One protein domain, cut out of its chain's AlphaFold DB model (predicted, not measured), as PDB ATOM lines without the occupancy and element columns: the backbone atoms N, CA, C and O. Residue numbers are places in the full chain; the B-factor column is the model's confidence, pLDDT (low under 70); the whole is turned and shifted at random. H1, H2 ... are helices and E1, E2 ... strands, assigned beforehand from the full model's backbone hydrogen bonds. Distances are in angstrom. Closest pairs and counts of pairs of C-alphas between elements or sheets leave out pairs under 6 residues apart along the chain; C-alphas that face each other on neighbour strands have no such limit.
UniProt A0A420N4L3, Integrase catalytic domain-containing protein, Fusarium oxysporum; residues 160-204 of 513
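Overview. This is residues 160 to 204 of the 513 residues of the protein "Integrase catalytic domain-containing protein" of Fusarium oxysporum (UniProt A0A420N4L3). Two short parallel strands, E1 and E2, and two helices set crosswise to each other, H1 and H2, make a small body, with both helices close to E2; a third helix, H3, lies off at the far end of the longest axis. The stretch from 192 to 198 leads from E2 out to H3, away from the other helices. The printed part has 45 residues with three named helices and two named strands in the order E1, H1, H2, E2, H3; the sheet has the order E1, E2 and is parallel, and the class is mixed, helices and strands. The whole is compact, with a radius of gyration of the C-alphas of 10.1 A, yet its outline is elongated, spanning 31 by 16 by 15 A.

Along the chain. E1 is residues 160 to 162, 7.2 A from first to last C-alpha, and begins with C-alpha 160 at (258.855, 260.664, 220.743). H1 follows at once as residues 163 to 169, 9.9 A long. H2, residues 175 to 184, is the longest helix at 14.3 A and begins with C-alpha 175 at (243.751, 262.392, 213.346). E2 is residues 188 to 191, 10.1 A long. H3 is residues 199 to 204, 8.5 A long, and ends with C-alpha 204 at (244.418, 266.992, 198.135).

Arrangement. E1 and E2 are parallel neighbours, with 46 degrees between their directions. C-alphas 160 and 189 face each other at 4.7 A, and N 191 and O 161 are within hydrogen-bond range at 2.9 A, as are N 161 and O 189 at 3.2 A. E1, H1, H2 and E2 form a strand-helix-strand unit, two parallel neighbour strands with helices between them along the chain, and its crossover is right-handed. The closest C-alphas of H1 and E2 are those of Glu 163 and Ile 190, 5.5 A apart. The closest C-alphas of H2 and E2 are those of Val 182 and Val 188, 5.6 A apart. H1 and H2 only just touch, with 3 pairs of C-alphas within 8 A, the closest being those of His 167 and Leu 178 at 6.9 A. Their lines are about perpendicular, at 78 degrees. H3 is apart from E1, H1 and H2, and E1 is apart from H2. In H1 and H3 every O i to N i+4 pair is within hydrogen-bond range; in H2, 4 of 6 are.

Size, cuts and confidence. The two C-alphas farthest apart are those of Arg 186 and Arg 203, at 30.8 A. The printed part has no cut. The links E1 to H1, H1 to H2 and H2 to E2 are tight, and the link E2 to H3, with 7 residues, is short. The mean pLDDT of the printed part is 78.5; the model's confidence is low, under 70, at residues 191 to 196, of which 191 belongs to E2.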
ATOM      1  N   ASP A 160     259.680 259.736 219.983       77.88
ATOM      2  CA  ASP A 160     258.855 260.664 220.743       77.88
ATOM      3  C   ASP A 160     258.822 262.007 220.018       77.88
ATOM      4  O   ASP A 160     259.762 262.791 220.092       77.88
ATOM      5  N   ASP A 161     257.783 262.210 219.212       82.81
ATOM      6  CA  ASP A 161     257.694 263.317 218.261       82.81
ATOM      7  C   ASP A 161     256.265 263.875 218.204       82.81
ATOM      8  O   ASP A 161     255.305 263.239 218.643       82.81
ATOM      9  N   CYS A 162     256.098 265.069 217.639       81.62
ATOM     10  CA  CYS A 162     254.796 265.723 217.567       81.62
ATOM     11  C   CYS A 162     253.828 265.055 216.568       81.62
ATOM     12  O   CYS A 162     254.232 264.405 215.599       81.62
ATOM     13  N   GLU A 163     252.528 265.273 216.783       81.94
ATOM     14  CA  GLU A 163     251.434 264.756 215.941       81.94
ATOM     15  C   GLU A 163     251.602 265.117 214.454       81.94
ATOM     16  O   GLU A 163     251.398 264.272 213.582       81.94
ATOM     17  N   ALA A 164     252.083 266.329 214.154       80.88
ATOM     18  CA  ALA A 164     252.349 266.780 212.787       80.88
ATOM     19  C   ALA A 164     253.473 265.986 212.095       80.88
ATOM     20  O   ALA A 164     253.378 265.679 210.908       80.88
ATOM     21  N   LEU A 165     254.527 265.604 212.822       83.56
ATOM     22  CA  LEU A 165     255.621 264.829 212.241       83.56
ATOM     23  C   LEU A 165     255.219 263.365 212.027       83.56
ATOM     24  O   LEU A 165     255.585 262.762 211.017       83.56
ATOM     25  N   TRP A 166     254.429 262.791 212.937       85.69
ATOM     26  CA  TRP A 166     253.862 261.452 212.753       85.69
ATOM     27  C   TRP A 166     252.844 261.391 211.614       85.69
ATOM     28  O   TRP A 166     252.838 260.410 210.867       85.69
ATOM     29  N   HIS A 167     252.055 262.449 211.417       86.06
ATOM     30  CA  HIS A 167     251.202 262.616 210.242       86.06
ATOM     31  C   HIS A 167     252.002 262.515 208.940       86.06
ATOM     32  O   HIS A 167     251.653 261.719 208.073       86.06
ATOM     33  N   LEU A 168     253.127 263.231 208.827       83.69
ATOM     34  CA  LEU A 168     253.991 263.150 207.644       83.69
ATOM     35  C   LEU A 168     254.637 261.763 207.487       83.69
ATOM     36  O   LEU A 168     254.583 261.177 206.410       83.69
ATOM     37  N   ARG A 169     255.199 261.194 208.564       85.19
ATOM     38  CA  ARG A 169     255.886 259.880 208.541       85.19
ATOM     39  C   ARG A 169     254.996 258.727 208.110       85.19
ATOM     40  O   ARG A 169     255.486 257.740 207.574       85.19
ATOM     41  N   SER A 170     253.716 258.830 208.422       83.50
ATOM     42  CA  SER A 170     252.753 257.771 208.179       83.50
ATOM     43  C   SER A 170     252.041 257.921 206.825       83.50
ATOM     44  O   SER A 170     251.255 257.061 206.448       83.50
ATOM     45  N   GLY A 171     252.370 258.961 206.049       83.56
ATOM     46  CA  GLY A 171     251.758 259.208 204.744       83.56
ATOM     47  C   GLY A 171     250.425 259.938 204.859       83.56
ATOM     48  O   GLY A 171     249.452 259.557 204.222       83.56
ATOM     49  N   HIS A 172     250.384 260.990 205.675       87.19
ATOM     50  CA  HIS A 172     249.229 261.866 205.859       87.19
ATOM     51  C   HIS A 172     248.003 261.216 206.527       87.19
ATOM     52  O   HIS A 172     246.866 261.611 206.255       87.19
ATOM     53  N   LEU A 173     248.199 260.257 207.445       82.81
ATOM     54  CA  LEU A 173     247.071 259.671 208.180       82.81
ATOM     55  C   LEU A 173     246.265 260.729 208.941       82.81
ATOM     56  O   LEU A 173     246.809 261.646 209.562       82.81
ATOM     57  N   GLY A 174     244.943 260.564 208.909       78.19
ATOM     58  CA  GLY A 174     244.010 261.410 209.643       78.19
ATOM     59  C   GLY A 174     244.166 261.281 211.160       78.19
ATOM     60  O   GLY A 174     244.714 260.304 211.676       78.19
ATOM     61  N   LYS A 175     243.628 262.266 211.885       81.31
ATOM     62  CA  LYS A 175     243.751 262.392 213.346       81.31
ATOM     63  C   LYS A 175     243.370 261.118 214.108       81.31
ATOM     64  O   LYS A 175     244.130 260.651 214.947       81.31
ATOM     65  N   GLU A 176     242.217 260.528 213.799       79.88
ATOM     66  CA  GLU A 176     241.747 259.317 214.487       79.88
ATOM     67  C   GLU A 176     242.676 258.119 214.263       79.88
ATOM     68  O   GLU A 176     242.917 257.323 215.171       79.88
ATOM     69  N   ALA A 177     243.234 257.999 213.059       80.31
ATOM     70  CA  ALA A 177     244.140 256.913 212.732       80.31
ATOM     71  C   ALA A 177     245.519 257.105 213.386       80.31
ATOM     72  O   ALA A 177     246.101 256.132 213.858       80.31
ATOM     73  N   LEU A 178     246.001 258.348 213.512       84.38
ATOM     74  CA  LEU A 178     247.200 258.677 214.293       84.38
ATOM     75  C   LEU A 178     247.019 258.396 215.787       84.38
ATOM     76  O   LEU A 178     247.920 257.850 216.419       84.38
ATOM     77  N   GLN A 179     245.845 258.690 216.348       81.44
ATOM     78  CA  GLN A 179     245.532 258.335 217.736       81.44
ATOM     79  C   GLN A 179     245.554 256.818 217.940       81.44
ATOM     80  O   GLN A 179     246.140 256.329 218.903       81.44
ATOM     81  N   LYS A 180     244.975 256.059 217.004       81.31
ATOM     82  CA  LYS A 180     245.012 254.590 217.018       81.31
ATOM     83  C   LYS A 180     246.421 254.030 216.792       81.31
ATOM     84  O   LYS A 180     246.739 252.977 217.340       81.31
ATOM     85  N   LEU A 181     247.286 254.740 216.062       81.44
ATOM     86  CA  LEU A 181     248.679 254.351 215.823       81.44
ATOM     87  C   LEU A 181     249.449 254.152 217.138       81.44
ATOM     88  O   LEU A 181     250.226 253.210 217.248       81.44
ATOM     89  N   VAL A 182     249.195 254.987 218.151       80.81
ATOM     90  CA  VAL A 182     249.839 254.883 219.475       80.81
ATOM     91  C   VAL A 182     249.499 253.565 220.177       80.81
ATOM     92  O   VAL A 182     250.349 252.988 220.849       80.81
ATOM     93  N   TYR A 183     248.271 253.070 220.008       77.31
ATOM     94  CA  TYR A 183     247.792 251.854 220.675       77.31
ATOM     95  C   TYR A 183     248.093 250.577 219.887       77.31
ATOM     96  O   TYR A 183     248.278 249.515 220.481       77.31
ATOM     97  N   HIS A 184     248.130 250.666 218.557       79.94
ATOM     98  CA  HIS A 184     248.217 249.499 217.678       79.94
ATOM     99  C   HIS A 184     249.586 249.314 217.005       79.94
ATOM    100  O   HIS A 184     249.812 248.276 216.385       79.94
ATOM    101  N   ALA A 185     250.523 250.259 217.149       80.06
ATOM    102  CA  ALA A 185     251.893 250.136 216.653       80.06
ATOM    103  C   ALA A 185     252.926 250.195 217.793       80.06
ATOM    104  O   ALA A 185     252.771 250.908 218.781       80.06
ATOM    105  N   ARG A 186     254.024 249.443 217.654       78.38
ATOM    106  CA  ARG A 186     255.135 249.458 218.622       78.38
ATOM    107  C   ARG A 186     256.063 250.649 218.354       78.38
ATOM    108  O   ARG A 186     256.292 251.002 217.203       78.38
ATOM    109  N   ASN A 187     256.674 251.198 219.409       80.50
ATOM    110  CA  ASN A 187     257.689 252.269 219.350       80.50
ATOM    111  C   ASN A 187     257.210 253.638 218.824       80.50
ATOM    112  O   ASN A 187     258.028 254.441 218.369       80.50
ATOM    113  N   VAL A 188     255.913 253.928 218.936       80.38
ATOM    114  CA  VAL A 188     255.308 255.217 218.575       80.38
ATOM    115  C   VAL A 188     254.927 255.973 219.848       80.38
ATOM    116  O   VAL A 188     254.194 255.443 220.680       80.38
ATOM    117  N   ARG A 189     255.404 257.211 220.005       77.38
ATOM    118  CA  ARG A 189     254.922 258.165 221.014       77.38
ATOM    119  C   ARG A 189     254.633 259.493 220.324       77.38
ATOM    120  O   ARG A 189     255.486 260.012 219.601       77.38
ATOM    121  N   ILE A 190     253.403 259.977 220.477       79.12
ATOM    122  CA  ILE A 190     252.912 261.193 219.825       79.12
ATOM    123  C   ILE A 190     252.646 262.252 220.891       79.12
ATOM    124  O   ILE A 190     251.823 262.031 221.777       79.12
ATOM    125  N   ASN A 191     253.298 263.406 220.760       69.50
ATOM    126  CA  ASN A 191     253.129 264.542 221.662       69.50
ATOM    127  C   ASN A 191     252.219 265.617 221.048       69.50
ATOM    128  O   ASN A 191     252.456 266.089 219.931       69.50
ATOM    129  N   GLY A 192     251.209 266.041 221.812       63.31
ATOM    130  CA  GLY A 192     250.316 267.155 221.475       63.31
ATOM    131  C   GLY A 192     248.922 266.746 220.987       63.31
ATOM    132  O   GLY A 192     248.673 265.602 220.628       63.31
ATOM    133  N   THR A 193     248.003 267.714 221.013       54.97
ATOM    134  CA  THR A 193     246.606 267.610 220.538       54.97
ATOM    135  C   THR A 193     246.330 268.564 219.371       54.97
ATOM    136  O   THR A 193     245.196 269.019 219.175       54.97
ATOM    137  N   ALA A 194     247.382 268.970 218.660       56.62
ATOM    138  CA  ALA A 194     247.308 270.047 217.691       56.62
ATOM    139  C   ALA A 194     246.490 269.613 216.471       56.62
ATOM    140  O   ALA A 194     246.674 268.541 215.902       56.62
ATOM    141  N   ARG A 195     245.578 270.481 216.034       58.88
ATOM    142  CA  ARG A 195     244.888 270.300 214.757       58.88
ATOM    143  C   ARG A 195     245.951 270.348 213.653       58.88
ATOM    144  O   ARG A 195     246.601 271.376 213.484       58.88
ATOM    145  N   ILE A 196     246.162 269.236 212.951       67.94
ATOM    146  CA  ILE A 196     247.150 269.165 211.871       67.94
ATOM    147  C   ILE A 196     246.645 270.012 210.698       67.94
ATOM    148  O   ILE A 196     245.779 269.584 209.937       67.94
ATOM    149  N   ASN A 197     247.199 271.211 210.547       71.88
ATOM    150  CA  ASN A 197     247.029 272.028 209.352       71.88
ATOM    151  C   ASN A 197     248.139 271.662 208.361       71.88
ATOM    152  O   ASN A 197     249.188 272.298 208.325       71.88
ATOM    153  N   CYS A 198     247.934 270.587 207.600       81.44
ATOM    154  CA  CYS A 198     248.869 270.158 206.564       81.44
ATOM    155  C   CYS A 198     248.447 270.723 205.203       81.44
ATOM    156  O   CYS A 198     247.343 270.439 204.742       81.44
ATOM    157  N   GLU A 199     249.335 271.476 204.547       82.19
ATOM    158  CA  GLU A 199     249.086 272.039 203.213       82.19
ATOM    159  C   GLU A 199     248.770 270.944 202.183       82.19
ATOM    160  O   GLU A 199     247.790 271.053 201.449       82.19
ATOM    161  N   THR A 200     249.536 269.849 202.174       81.69
ATOM    162  CA  THR A 200     249.324 268.723 201.254       81.69
ATOM    163  C   THR A 200     247.935 268.114 201.425       81.69
ATOM    164  O   THR A 200     247.227 267.917 200.444       81.69
ATOM    165  N   CYS A 201     247.487 267.873 202.661       81.75
ATOM    166  CA  CYS A 201     246.134 267.368 202.906       81.75
ATOM    167  C   CYS A 201     245.059 268.386 202.546       81.75
ATOM    168  O   CYS A 201     244.043 268.007 201.973       81.75
ATOM    169  N   ALA A 202     245.278 269.661 202.872       80.50
ATOM    170  CA  ALA A 202     244.338 270.728 202.560       80.50
ATOM    171  C   ALA A 202     244.146 270.891 201.047       80.50
ATOM    172  O   ALA A 202     243.033 271.162 200.618       80.50
ATOM    173  N   ARG A 203     245.197 270.683 200.242       79.06
ATOM    174  CA  ARG A 203     245.136 270.724 198.773       79.06
ATOM    175  C   ARG A 203     244.522 269.461 198.172       79.06
ATOM    176  O   ARG A 203     243.719 269.567 197.254       79.06
ATOM    177  N   THR A 204     244.872 268.284 198.686       73.50
ATOM    178  CA  THR A 204     244.418 266.992 198.135       73.50
ATOM    179  C   THR A 204     242.976 266.653 198.520       73.50
ATOM    180  O   THR A 204     242.249 266.074 197.720       73.50
TER     181      THR A 204